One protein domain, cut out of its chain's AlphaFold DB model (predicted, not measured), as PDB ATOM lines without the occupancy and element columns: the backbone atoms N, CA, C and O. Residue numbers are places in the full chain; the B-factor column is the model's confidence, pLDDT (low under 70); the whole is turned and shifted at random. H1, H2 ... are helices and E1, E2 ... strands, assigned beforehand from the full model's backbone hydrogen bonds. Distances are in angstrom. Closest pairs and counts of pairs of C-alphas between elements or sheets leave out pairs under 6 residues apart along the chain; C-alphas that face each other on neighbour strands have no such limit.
ATOM      1  N   ALA A  25     -20.372  29.130 -14.979       81.06
ATOM      2  CA  ALA A  25     -20.756  27.728 -14.934       81.06
ATOM      3  C   ALA A  25     -21.783  27.439 -16.040       81.06
ATOM      4  O   ALA A  25     -22.761  28.171 -16.219       81.06
ATOM      5  N   SER A  26     -21.543  26.376 -16.793       89.19
ATOM      6  CA  SER A  26     -22.491  25.825 -17.745       89.19
ATOM      7  C   SER A  26     -23.556  24.992 -17.028       89.19
ATOM      8  O   SER A  26     -23.458  24.663 -15.844       89.19
ATOM      9  N   LYS A  27     -24.585  24.593 -17.781       88.75
ATOM     10  CA  LYS A  27     -25.585  23.639 -17.292       88.75
ATOM     11  C   LYS A  27     -24.952  22.301 -16.888       88.75
ATOM     12  O   LYS A  27     -25.399  21.705 -15.916       88.75
ATOM     13  N   ASN A  28     -23.942  21.835 -17.623       92.31
ATOM     14  CA  ASN A  28     -23.292  20.558 -17.328       92.31
ATOM     15  C   ASN A  28     -22.488  20.642 -16.032       92.31
ATOM     16  O   ASN A  28     -22.644  19.764 -15.197       92.31
ATOM     17  N   ASP A  29     -21.769  21.744 -15.801       92.25
ATOM     18  CA  ASP A  29     -21.022  21.949 -14.551       92.25
ATOM     19  C   ASP A  29     -21.943  21.886 -13.324       92.25
ATOM     20  O   ASP A  29     -21.596  21.320 -12.287       92.25
ATOM     21  N   PHE A  30     -23.160  22.428 -13.448       90.94
ATOM     22  CA  PHE A  30     -24.180  22.322 -12.406       90.94
ATOM     23  C   PHE A  30     -24.656  20.877 -12.192       90.94
ATOM     24  O   PHE A  30     -24.771  20.427 -11.053       90.94
ATOM     25  N   LEU A  31     -24.933  20.136 -13.269       93.62
ATOM     26  CA  LEU A  31     -25.353  18.735 -13.167       93.62
ATOM     27  C   LEU A  31     -24.244  17.851 -12.584       93.62
ATOM     28  O   LEU A  31     -24.527  16.976 -11.766       93.62
ATOM     29  N   ASP A  32     -22.994  18.107 -12.957       95.25
ATOM     30  CA  ASP A  32     -21.828  17.409 -12.431       95.25
ATOM     31  C   ASP A  32     -21.668  17.671 -10.932       95.25
ATOM     32  O   ASP A  32     -21.491  16.722 -10.169       95.25
ATOM     33  N   LEU A  33     -21.849  18.919 -10.481       94.12
ATOM     34  CA  LEU A  33     -21.888  19.255  -9.055       94.12
ATOM     35  C   LEU A  33     -22.966  18.455  -8.310       94.12
ATOM     36  O   LEU A  33     -22.683  17.894  -7.251       94.12
ATOM     37  N   LEU A  34     -24.182  18.355  -8.858       95.31
ATOM     38  CA  LEU A  34     -25.270  17.605  -8.225       95.31
ATOM     39  C   LEU A  34     -24.958  16.103  -8.078       95.31
ATOM     40  O   LEU A  34     -25.452  15.451  -7.155       95.31
ATOM     41  N   ASN A  35     -24.105  15.541  -8.934       97.12
ATOM     42  CA  ASN A  35     -23.660  14.149  -8.817       97.12
ATOM     43  C   ASN A  35     -22.615  13.922  -7.704       97.12
ATOM     44  O   ASN A  35     -22.289  12.772  -7.395       97.12
ATOM     45  N   THR A  36     -22.107  14.982  -7.069       97.25
ATOM     46  CA  THR A  36     -21.135  14.903  -5.965       97.25
ATOM     47  C   THR A  36     -21.801  14.897  -4.585       97.25
ATOM     48  O   THR A  36     -23.014  15.019  -4.469       97.25
ATOM     49  N   GLU A  37     -21.026  14.704  -3.516       97.25
ATOM     50  CA  GLU A  37     -21.530  14.813  -2.137       97.25
ATOM     51  C   GLU A  37     -21.533  16.260  -1.661       97.25
ATOM     52  O   GLU A  37     -20.574  17.002  -1.900       97.25
ATOM     53  N   ASN A  38     -22.567  16.638  -0.909       95.94
ATOM     54  CA  ASN A  38     -22.576  17.922  -0.238       95.94
ATOM     55  C   ASN A  38     -21.737  17.872   1.050       95.94
ATOM     56  O   ASN A  38     -22.168  17.368   2.084       95.94
ATOM     57  N   LYS A  39     -20.529  18.437   1.001       94.81
ATOM     58  CA  LYS A  39     -19.574  18.409   2.122       94.81
ATOM     59  C   LYS A  39     -20.047  19.169   3.361       94.81
ATOM     60  O   LYS A  39     -19.701  18.773   4.468       94.81
ATOM     61  N   ASN A  40     -20.785  20.266   3.183       93.62
ATOM     62  CA  ASN A  40     -21.285  21.062   4.309       93.62
ATOM     63  C   ASN A  40     -22.657  20.578   4.799       93.62
ATOM     64  O   ASN A  40     -23.123  21.062   5.823       93.62
ATOM     65  N   LYS A  41     -23.276  19.640   4.066       94.50
ATOM     66  CA  LYS A  41     -24.639  19.131   4.241       94.50
ATOM     67  C   LYS A  41     -25.748  20.183   4.175       94.50
ATOM     68  O   LYS A  41     -26.900  19.797   4.150       94.50
ATOM     69  N   GLN A  42     -25.452  21.470   4.101       95.19
ATOM     70  CA  GLN A  42     -26.464  22.515   4.136       95.19
ATOM     71  C   GLN A  42     -27.167  22.659   2.790       95.19
ATOM     72  O   GLN A  42     -26.513  22.751   1.744       95.19
ATOM     73  N   LEU A  43     -28.496  22.717   2.814       93.88
ATOM     74  CA  LEU A  43     -29.327  22.894   1.628       93.88
ATOM     75  C   LEU A  43     -30.426  23.927   1.875       93.88
ATOM     76  O   LEU A  43     -31.406  23.690   2.580       93.88
ATOM     77  N   GLY A  44     -30.271  25.071   1.210       92.88
ATOM     78  CA  GLY A  44     -31.329  26.059   1.045       92.88
ATOM     79  C   GLY A  44     -32.092  25.820  -0.253       92.88
ATOM     80  O   GLY A  44     -31.486  25.688  -1.317       92.88
ATOM     81  N   ILE A  45     -33.419  25.793  -0.176       91.19
ATOM     82  CA  ILE A  45     -34.293  25.622  -1.338       91.19
ATOM     83  C   ILE A  45     -35.092  26.903  -1.546       91.19
ATOM     84  O   ILE A  45     -35.723  27.408  -0.622       91.19
ATOM     85  N   TYR A  46     -35.083  27.424  -2.769       90.19
ATOM     86  CA  TYR A  46     -35.884  28.576  -3.165       90.19
ATOM     87  C   TYR A  46     -36.858  28.168  -4.263       90.19
ATOM     88  O   TYR A  46     -36.443  27.728  -5.336       90.19
ATOM     89  N   PHE A  47     -38.150  28.349  -4.006       85.88
ATOM     90  CA  PHE A  47     -39.186  28.173  -5.012       85.88
ATOM     91  C   PHE A  47     -39.666  29.537  -5.485       85.88
ATOM     92  O   PHE A  47     -40.203  30.335  -4.713       85.88
ATOM     93  N   HIS A  48     -39.482  29.790  -6.776       82.75
ATOM     94  CA  HIS A  48     -40.010  30.986  -7.407       82.75
ATOM     95  C   HIS A  48     -41.427  30.743  -7.909       82.75
ATOM     96  O   HIS A  48     -41.617  29.959  -8.831       82.75
ATOM     97  N   THR A  49     -42.388  31.462  -7.344       83.19
ATOM     98  CA  THR A  49     -43.822  31.337  -7.617       83.19
ATOM     99  C   THR A  49     -44.324  32.636  -8.252       83.19
ATOM    100  O   THR A  49     -44.614  33.594  -7.543       83.19
ATOM    101  N   PRO A  50     -44.386  32.730  -9.591       80.75
ATOM    102  CA  PRO A  50     -44.649  33.997 -10.268       80.75
ATOM    103  C   PRO A  50     -46.140  34.369 -10.337       80.75
ATOM    104  O   PRO A  50     -46.483  35.211 -11.156       80.75
ATOM    105  N   TYR A  51     -47.043  33.728  -9.592       83.00
ATOM    106  CA  TYR A  51     -48.484  33.804  -9.863       83.00
ATOM    107  C   TYR A  51     -49.247  34.727  -8.918       83.00
ATOM    108  O   TYR A  51     -49.506  34.352  -7.777       83.00
ATOM    109  N   CYS A  52     -49.720  35.855  -9.450       79.06
ATOM    110  CA  CYS A  52     -50.483  36.848  -8.701       79.06
ATOM    111  C   CYS A  52     -51.974  36.816  -9.021       79.06
ATOM    112  O   CYS A  52     -52.351  36.795 -10.191       79.06
ATOM    113  N   ASP A  53     -52.832  36.973  -8.010       78.75
ATOM    114  CA  ASP A  53     -54.278  37.169  -8.215       78.75
ATOM    115  C   ASP A  53     -54.560  38.427  -9.059       78.75
ATOM    116  O   ASP A  53     -55.454  38.455  -9.906       78.75
ATOM    117  N   LYS A  54     -53.794  39.501  -8.820       80.44
ATOM    118  CA  LYS A  54     -53.896  40.779  -9.537       80.44
ATOM    119  C   LYS A  54     -52.520  41.378  -9.779       80.44
ATOM    120  O   LYS A  54     -51.678  41.424  -8.885       80.44
ATOM    121  N   ILE A  55     -52.316  41.922 -10.975       82.81
ATOM    122  CA  ILE A  55     -51.072  42.606 -11.325       82.81
ATOM    123  C   ILE A  55     -51.090  44.039 -10.792       82.81
ATOM    124  O   ILE A  55     -51.813  44.904 -11.283       82.81
ATOM    125  N   CYS A  56     -50.238  44.313  -9.806       81.12
ATOM    126  CA  CYS A  56     -49.982  45.671  -9.332       81.12
ATOM    127  C   CYS A  56     -49.171  46.466 -10.369       81.12
ATOM    128  O   CYS A  56     -48.153  45.974 -10.864       81.12
ATOM    129  N   SER A  57     -49.566  47.712 -10.646       83.69
ATOM    130  CA  SER A  57     -48.892  48.607 -11.607       83.69
ATOM    131  C   SER A  57     -47.495  49.055 -11.166       83.69
ATOM    132  O   SER A  57     -46.662  49.390 -12.000       83.69
ATOM    133  N   PHE A  58     -47.227  49.044  -9.860       87.44
ATOM    134  CA  PHE A  58     -45.956  49.465  -9.265       87.44
ATOM    135  C   PHE A  58     -44.962  48.316  -9.048       87.44
ATOM    136  O   PHE A  58     -43.815  48.557  -8.674       87.44
ATOM    137  N   CYS A  59     -45.389  47.061  -9.207       81.25
ATOM    138  CA  CYS A  59     -44.504  45.927  -8.974       81.25
ATOM    139  C   CYS A  59     -43.551  45.759 -10.174       81.25
ATOM    140  O   CYS A  59     -43.953  45.901 -11.327       81.25
ATOM    141  N   ASN A  60     -42.285  45.423  -9.931       75.81
ATOM    142  CA  ASN A  60     -41.278  45.214 -10.986       75.81
ATOM    143  C   ASN A  60     -40.729  43.775 -11.006       75.81
ATOM    144  O   ASN A  60     -39.750  43.495 -11.690       75.81
ATOM    145  N   MET A  61     -41.348  42.862 -10.254       79.94
ATOM    146  CA  MET A  61     -40.949  41.452 -10.189       79.94
ATOM    147  C   MET A  61     -41.445  40.670 -11.409       79.94
ATOM    148  O   MET A  61     -42.470  41.034 -11.990       79.94
ATOM    149  N   ASN A  62     -40.751  39.580 -11.759       75.31
ATOM    150  CA  ASN A  62     -41.238  38.616 -12.747       75.31
ATOM    151  C   ASN A  62     -42.504  37.940 -12.209       75.31
ATOM    152  O   ASN A  62     -42.447  37.258 -11.186       75.31
ATOM    153  N   ARG A  63     -43.639  38.194 -12.864       78.56
ATOM    154  CA  ARG A  63     -44.955  37.751 -12.412       78.56
ATOM    155  C   ARG A  63     -45.920  37.559 -13.572       78.56
ATOM    156  O   ARG A  63     -45.799  38.204 -14.613       78.56
ATOM    157  N   LYS A  64     -46.902  36.704 -13.350       81.81
ATOM    158  CA  LYS A  64     -47.976  36.325 -14.251       81.81
ATOM    159  C   LYS A  64     -49.281  36.371 -13.464       81.81
ATOM    160  O   LYS A  64     -49.313  35.965 -12.306       81.81
ATOM    161  N   GLN A  65     -50.342  36.887 -14.074       81.62
ATOM    162  CA  GLN A  65     -51.650  36.834 -13.441       81.62
ATOM    163  C   GLN A  65     -52.135  35.384 -13.421       81.62
ATOM    164  O   GLN A  65     -51.913  34.636 -14.376       81.62
ATOM    165  N   LEU A  66     -52.734  34.977 -12.311       80.69
ATOM    166  CA  LEU A  66     -53.328  33.664 -12.181       80.69
ATOM    167  C   LEU A  66     -54.624  33.620 -13.006       80.69
ATOM    168  O   LEU A  66     -55.612  34.255 -12.647       80.69
ATOM    169  N   ASP A  67     -54.592  32.888 -14.120       72.56
ATOM    170  CA  ASP A  67     -55.742  32.736 -15.022       72.56
ATOM    171  C   ASP A  67     -56.565  31.461 -14.721       72.56
ATOM    172  O   ASP A  67     -57.741  31.405 -15.064       72.56
ATOM    173  N   ASN A  68     -55.957  30.460 -14.063       71.94
ATOM    174  CA  ASN A  68     -56.513  29.142 -13.701       71.94
ATOM    175  C   ASN A  68     -55.981  28.700 -12.319       71.94
ATOM    176  O   ASN A  68     -55.173  29.408 -11.729       71.94
ATOM    177  N   ASP A  69     -56.386  27.541 -11.790       76.94
ATOM    178  CA  ASP A  69     -55.820  27.017 -10.538       76.94
ATOM    179  C   ASP A  69     -54.309  26.676 -10.626       76.94
ATOM    180  O   ASP A  69     -53.684  26.682 -11.690       76.94
ATOM    181  N   LEU A  70     -53.697  26.419  -9.465       81.81
ATOM    182  CA  LEU A  70     -52.267  26.114  -9.328       81.81
ATOM    183  C   LEU A  70     -51.966  24.608  -9.328       81.81
ATOM    184  O   LEU A  70     -50.855  24.219  -8.959       81.81
ATOM    185  N   GLU A  71     -52.913  23.742  -9.696       84.25
ATOM    186  CA  GLU A  71     -52.745  22.295  -9.536       84.25
ATOM    187  C   GLU A  71     -51.632  21.750 -10.440       84.25
ATOM    188  O   GLU A  71     -50.712  21.078  -9.964       84.25
ATOM    189  N   GLU A  72     -51.637  22.124 -11.723       85.06
ATOM    190  CA  GLU A  72     -50.601  21.719 -12.681       85.06
ATOM    191  C   GLU A  72     -49.212  22.208 -12.249       85.06
ATOM    192  O   GLU A  72     -48.237  21.452 -12.265       85.06
ATOM    193  N   TYR A  73     -49.124  23.458 -11.791       84.81
ATOM    194  CA  TYR A  73     -47.867  24.032 -11.323       84.81
ATOM    195  C   TYR A  73     -47.367  23.352 -10.041       84.81
ATOM    196  O   TYR A  73     -46.177  23.067  -9.905       84.81
ATOM    197  N   THR A  74     -48.273  23.013  -9.124       86.19
ATOM    198  CA  THR A  74     -47.942  22.265  -7.905       86.19
ATOM    199  C   THR A  74     -47.432  20.867  -8.249       86.19
ATOM    200  O   THR A  74     -46.422  20.422  -7.700       86.19
ATOM    201  N   LYS A  75     -48.075  20.183  -9.202       90.19
ATOM    202  CA  LYS A  75     -47.620  18.880  -9.700       90.19
ATOM    203  C   LYS A  75     -46.227  18.977 -10.321       90.19
ATOM    204  O   LYS A  75     -45.362  18.171  -9.980       90.19
ATOM    205  N   TYR A  76     -45.992  19.987 -11.153       90.56
ATOM    206  CA  TYR A  76     -44.684  20.253 -11.749       90.56
ATOM    207  C   TYR A  76     -43.597  20.474 -10.684       90.56
ATOM    208  O   TYR A  76     -42.535  19.854 -10.750       90.56
ATOM    209  N   LEU A  77     -43.869  21.289  -9.658       90.38
ATOM    210  CA  LEU A  77     -42.932  21.496  -8.550       90.38
ATOM    211  C   LEU A  77     -42.608  20.183  -7.829       90.38
ATOM    212  O   LEU A  77     -41.439  19.895  -7.574       90.38
ATOM    213  N   CYS A  78     -43.616  19.359  -7.539       92.31
ATOM    214  CA  CYS A  78     -43.420  18.046  -6.927       92.31
ATOM    215  C   CYS A  78     -42.533  17.124  -7.781       92.31
ATOM    216  O   CYS A  78     -41.705  16.387  -7.240       92.31
ATOM    217  N   GLU A  79     -42.691  17.145  -9.105       95.44
ATOM    218  CA  GLU A  79     -41.866  16.365 -10.031       95.44
ATOM    219  C   GLU A  79     -40.418  16.872 -10.078       95.44
ATOM    220  O   GLU A  79     -39.489  16.065  -9.984       95.44
ATOM    221  N   GLU A  80     -40.198  18.189 -10.123       94.31
ATOM    222  CA  GLU A  80     -38.851  18.771 -10.088       94.31
ATOM    223  C   GLU A  80     -38.153  18.510  -8.743       94.31
ATOM    224  O   GLU A  80     -36.974  18.155  -8.734       94.31
ATOM    225  N   ILE A  81     -38.869  18.579  -7.612       93.94
ATOM    226  CA  ILE A  81     -38.324  18.210  -6.293       93.94
ATOM    227  C   ILE A  81     -37.865  16.750  -6.298       93.94
ATOM    228  O   ILE A  81     -36.755  16.459  -5.856       93.94
ATOM    229  N   LYS A  82     -38.678  15.823  -6.820       95.88
ATOM    230  CA  LYS A  82     -38.306  14.399  -6.907       95.88
ATOM    231  C   LYS A  82     -37.086  14.187  -7.800       95.88
ATOM    232  O   LYS A  82     -36.172  13.452  -7.433       95.88
ATOM    233  N   LYS A  83     -37.067  14.843  -8.958       95.50
ATOM    234  CA  LYS A  83     -35.976  14.767  -9.931       95.50
ATOM    235  C   LYS A  83     -34.662  15.282  -9.347       95.50
ATOM    236  O   LYS A  83     -33.669  14.562  -9.392       95.50
ATOM    237  N   TYR A  84     -34.642  16.481  -8.760       94.50
ATOM    238  CA  TYR A  84     -33.421  17.023  -8.160       94.50
ATOM    239  C   TYR A  84     -33.051  16.324  -6.847       94.50
ATOM    240  O   TYR A  84     -31.873  16.117  -6.569       94.50
ATOM    241  N   GLY A  85     -34.035  15.874  -6.070       95.06
ATOM    242  CA  GLY A  85     -33.822  15.087  -4.855       95.06
ATOM    243  C   GLY A  85     -33.170  13.722  -5.108       95.06
ATOM    244  O   GLY A  85     -32.615  13.126  -4.189       95.06
ATOM    245  N   ALA A  86     -33.186  13.219  -6.347       96.88
ATOM    246  CA  ALA A  86     -32.540  11.958  -6.701       96.88
ATOM    247  C   ALA A  86     -31.002  12.046  -6.747       96.88
ATOM    248  O   ALA A  86     -30.337  11.009  -6.608       96.88
ATOM    249  N   TYR A  87     -30.451  13.249  -6.924       97.44
ATOM    250  CA  TYR A  87     -29.015  13.493  -7.041       97.44
ATOM    251  C   TYR A  87     -28.270  13.294  -5.718       97.44
ATOM    252  O   TYR A  87     -28.814  13.497  -4.629       97.44
ATOM    253  N   LYS A  88     -26.993  12.905  -5.817       97.69
ATOM    254  CA  LYS A  88     -26.142  12.598  -4.659       97.69
ATOM    255  C   LYS A  88     -25.986  13.801  -3.732       97.69
ATOM    256  O   LYS A  88     -26.057  13.636  -2.514       97.69
ATOM    257  N   PHE A  89     -25.855  14.998  -4.299       97.44
ATOM    258  CA  PHE A  89     -25.698  16.235  -3.545       97.44
ATOM    259  C   PHE A  89     -26.893  16.443  -2.614       97.44
ATOM    260  O   PHE A  89     -26.732  16.552  -1.402       97.44
ATOM    261  N   CYS A  90     -28.106  16.371  -3.164       95.69
ATOM    262  CA  CYS A  90     -29.344  16.536  -2.408       95.69
ATOM    263  C   CYS A  90     -29.537  15.431  -1.360       95.69
ATOM    264  O   CYS A  90     -29.894  15.726  -0.226       95.69
ATOM    265  N   LYS A  91     -29.247  14.166  -1.700       96.25
ATOM    266  CA  LYS A  91     -29.374  13.025  -0.768       96.25
ATOM    267  C   LYS A  91     -28.411  13.071   0.415       96.25
ATOM    268  O   LYS A  91     -28.674  12.438   1.431       96.25
ATOM    269  N   THR A  92     -27.286  13.761   0.261       97.25
ATOM    270  CA  THR A  92     -26.273  13.940   1.313       97.25
ATOM    271  C   THR A  92     -26.412  15.275   2.040       97.25
ATOM    272  O   THR A  92     -25.555  15.625   2.848       97.25
ATOM    273  N   SER A  93     -27.495  16.005   1.767       96.75
ATOM    274  CA  SER A  93     -27.810  17.277   2.402       96.75
ATOM    275  C   SER A  93     -28.954  17.161   3.410       96.75
ATOM    276  O   SER A  93     -29.781  16.254   3.353       96.75
ATOM    277  N   GLU A  94     -29.023  18.145   4.292       95.75
ATOM    278  CA  GLU A  94     -30.059  18.428   5.269       95.75
ATOM    279  C   GLU A  94     -30.709  19.762   4.871       95.75
ATOM    280  O   GLU A  94     -30.026  20.721   4.511       95.75
ATOM    281  N   ILE A  95     -32.042  19.813   4.857       93.62
ATOM    282  CA  ILE A  95     -32.766  21.023   4.452       93.62
ATOM    283  C   ILE A  95     -32.774  21.994   5.631       93.62
ATOM    284  O   ILE A  95     -33.518  21.788   6.589       93.62
ATOM    285  N   ASP A  96     -31.989  23.067   5.544       92.50
ATOM    286  CA  ASP A  96     -31.949  24.107   6.579       92.50
ATOM    287  C   ASP A  96     -33.090  25.108   6.417       92.50
ATOM    288  O   ASP A  96     -33.652  25.614   7.388       92.50
ATOM    289  N   VAL A  97     -33.407  25.446   5.163       89.88
ATOM    290  CA  VAL A  97     -34.339  26.525   4.860       89.88
ATOM    291  C   VAL A  97     -35.058  26.301   3.540       89.88
ATOM    292  O   VAL A  97     -34.464  25.928   2.527       89.88
ATOM    293  N   VAL A  98     -36.358  26.584   3.554       88.94
ATOM    294  CA  VAL A  98     -37.196  26.627   2.359       88.94
ATOM    295  C   VAL A  98     -37.789  28.022   2.243       88.94
ATOM    296  O   VAL A  98     -38.575  28.452   3.086       88.94
ATOM    297  N   PHE A  99     -37.412  28.728   1.185       86.06
ATOM    298  CA  PHE A  99     -37.948  30.033   0.842       86.06
ATOM    299  C   PHE A  99     -39.031  29.881  -0.221       86.06
ATOM    300  O   PHE A  99     -38.788  29.380  -1.322       86.06
ATOM    301  N   LEU A 100     -40.224  30.351   0.118       77.94
ATOM    302  CA  LEU A 100     -41.368  30.429  -0.777       77.94
ATOM    303  C   LEU A 100     -41.686  31.902  -1.008       77.94
ATOM    304  O   LEU A 100     -41.807  32.661  -0.045       77.94
ATOM    305  N   VAL A 101     -41.836  32.308  -2.267       68.38
ATOM    306  CA  VAL A 101     -42.364  33.643  -2.567       68.38
ATOM    307  C   VAL A 101     -43.881  33.630  -2.334       68.38
ATOM    308  O   VAL A 101     -44.580  32.662  -2.643       68.38
ATOM    309  N   GLU A 102     -44.344  34.694  -1.688       62.66
ATOM    310  CA  GLU A 102     -45.524  34.828  -0.823       62.66
ATOM    311  C   GLU A 102     -46.847  34.225  -1.335       62.66
ATOM    312  O   GLU A 102     -47.676  33.785  -0.539       62.66
ATOM    313  N   GLU A 103     -47.048  34.133  -2.645       57.78
ATOM    314  CA  GLU A 103     -48.334  33.740  -3.236       57.78
ATOM    315  C   GLU A 103     -48.639  32.240  -3.104       57.78
ATOM    316  O   GLU A 103     -49.776  31.867  -2.804       57.78
ATOM    317  N   LEU A 104     -47.631  31.362  -3.186       57.09
ATOM    318  CA  LEU A 104     -47.850  29.920  -2.978       57.09
ATOM    319  C   LEU A 104     -48.152  29.599  -1.509       57.09
ATOM    320  O   LEU A 104     -48.976  28.736  -1.218       57.09
ATOM    321  N   LEU A 105     -47.534  30.327  -0.574       58.88
ATOM    322  CA  LEU A 105     -47.836  30.201   0.853       58.88
ATOM    323  C   LEU A 105     -49.289  30.572   1.156       58.88
ATOM    324  O   LEU A 105     -49.920  29.926   1.991       58.88
ATOM    325  N   GLN A 106     -49.826  31.592   0.486       59.75
ATOM    326  CA  GLN A 106     -51.229  31.975   0.644       59.75
ATOM    327  C   GLN A 106     -52.177  30.918   0.066       59.75
ATOM    328  O   GLN A 106     -53.178  30.601   0.705       59.75
ATOM    329  N   TYR A 107     -51.850  30.325  -1.088       59.62
ATOM    330  CA  TYR A 107     -52.636  29.230  -1.667       59.62
ATOM    331  C   TYR A 107     -52.642  27.977  -0.779       59.62
ATOM    332  O   TYR A 107     -53.703  27.421  -0.497       59.62
ATOM    333  N   LEU A 108     -51.475  27.556  -0.280       58.66
ATOM    334  CA  LEU A 108     -51.354  26.380   0.590       58.66
ATOM    335  C   LEU A 108     -52.066  26.572   1.937       58.66
ATOM    336  O   LEU A 108     -52.620  25.619   2.474       58.66
ATOM    337  N   LYS A 109     -52.099  27.799   2.471       61.38
ATOM    338  CA  LYS A 109     -52.852  28.128   3.694       61.38
ATOM    339  C   LYS A 109     -54.371  28.136   3.507       61.38
ATOM    340  O   LYS A 109     -55.074  27.998   4.496       61.38
ATOM    341  N   LYS A 110     -54.879  28.350   2.287       58.03
ATOM    342  CA  LYS A 110     -56.327  28.361   1.998       58.03
ATOM    343  C   LYS A 110     -56.916  26.960   1.797       58.03
ATOM    344  O   LYS A 110     -58.128  26.817   1.893       58.03
ATOM    345  N   ASN A 111     -56.081  25.967   1.483       51.59
ATOM    346  CA  ASN A 111     -56.503  24.611   1.107       51.59
ATOM    347  C   ASN A 111     -56.112  23.531   2.141       51.59
ATOM    348  O   ASN A 111     -56.182  22.345   1.830       51.59
ATOM    349  N   ASN A 112     -55.712  23.947   3.347       44.50
ATOM    350  CA  ASN A 112     -55.539  23.122   4.551       44.50
ATOM    351  C   ASN A 112     -56.453  23.654   5.655       44.50
ATOM    352  O   ASN A 112     -56.815  22.854   6.543       44.50
TER     353      ASN A 112
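AT A GLANCE: This is residues 25 to 112 of the 112 residues of the protein "Coproporphyrinogen oxidase" of Fusobacterium nucleatum subsp. animalis D11 (UniProt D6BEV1). This is a loose, open frame: the long helix H2 runs back beside a ribbon of two parallel strands, E1 and E2, across a gap, with H1 and H3 at one end and H4 at the other. Residues 25 to 30 stick out. The printed part has 88 residues, with four named helices and two named strands in the order H1 E1 H2 H3 E2 H4 along the chain; the class is mixed, helices and strands, with 36 residues in the helices and 13 in the strands; the whole is loose, with a radius of gyration of the C-alphas of 15.9 A and spans of 43 by 32 by 22 A.

HOW THE PARTS SIT: H1, residues 27 to 34, touches H3, residues 88 to 91; their closest C-alphas, Leu 34 and Phe 89, are 4.9 A apart. E1, residues 42 to 47, and E2, residues 94 to 100, are parallel neighbours at 21 degrees; N 45 and O 97, 2.9 A, are within hydrogen-bond range. With H2, residues 71 to 85, and H3 between, they form a strand-helix-strand unit, its crossover right-handed. H2 and E2 are apart. H4, residues 102 to 110, is apart from E1 and H2. Every O i to N i+4 pair is within range in H1, H2 and H4; H3 is too short.

IN THESE COORDINATES: H1 begins at C-alpha 27 (-25.585, 23.639, -17.292); H2 spans 20.8 A; H4 ends at C-alpha 110 (-56.327, 28.361, 1.998).

THE WHOLE: The printed part has no cut. The link E1 to H2 is long. Residues 101 to 112 have pLDDT under 70.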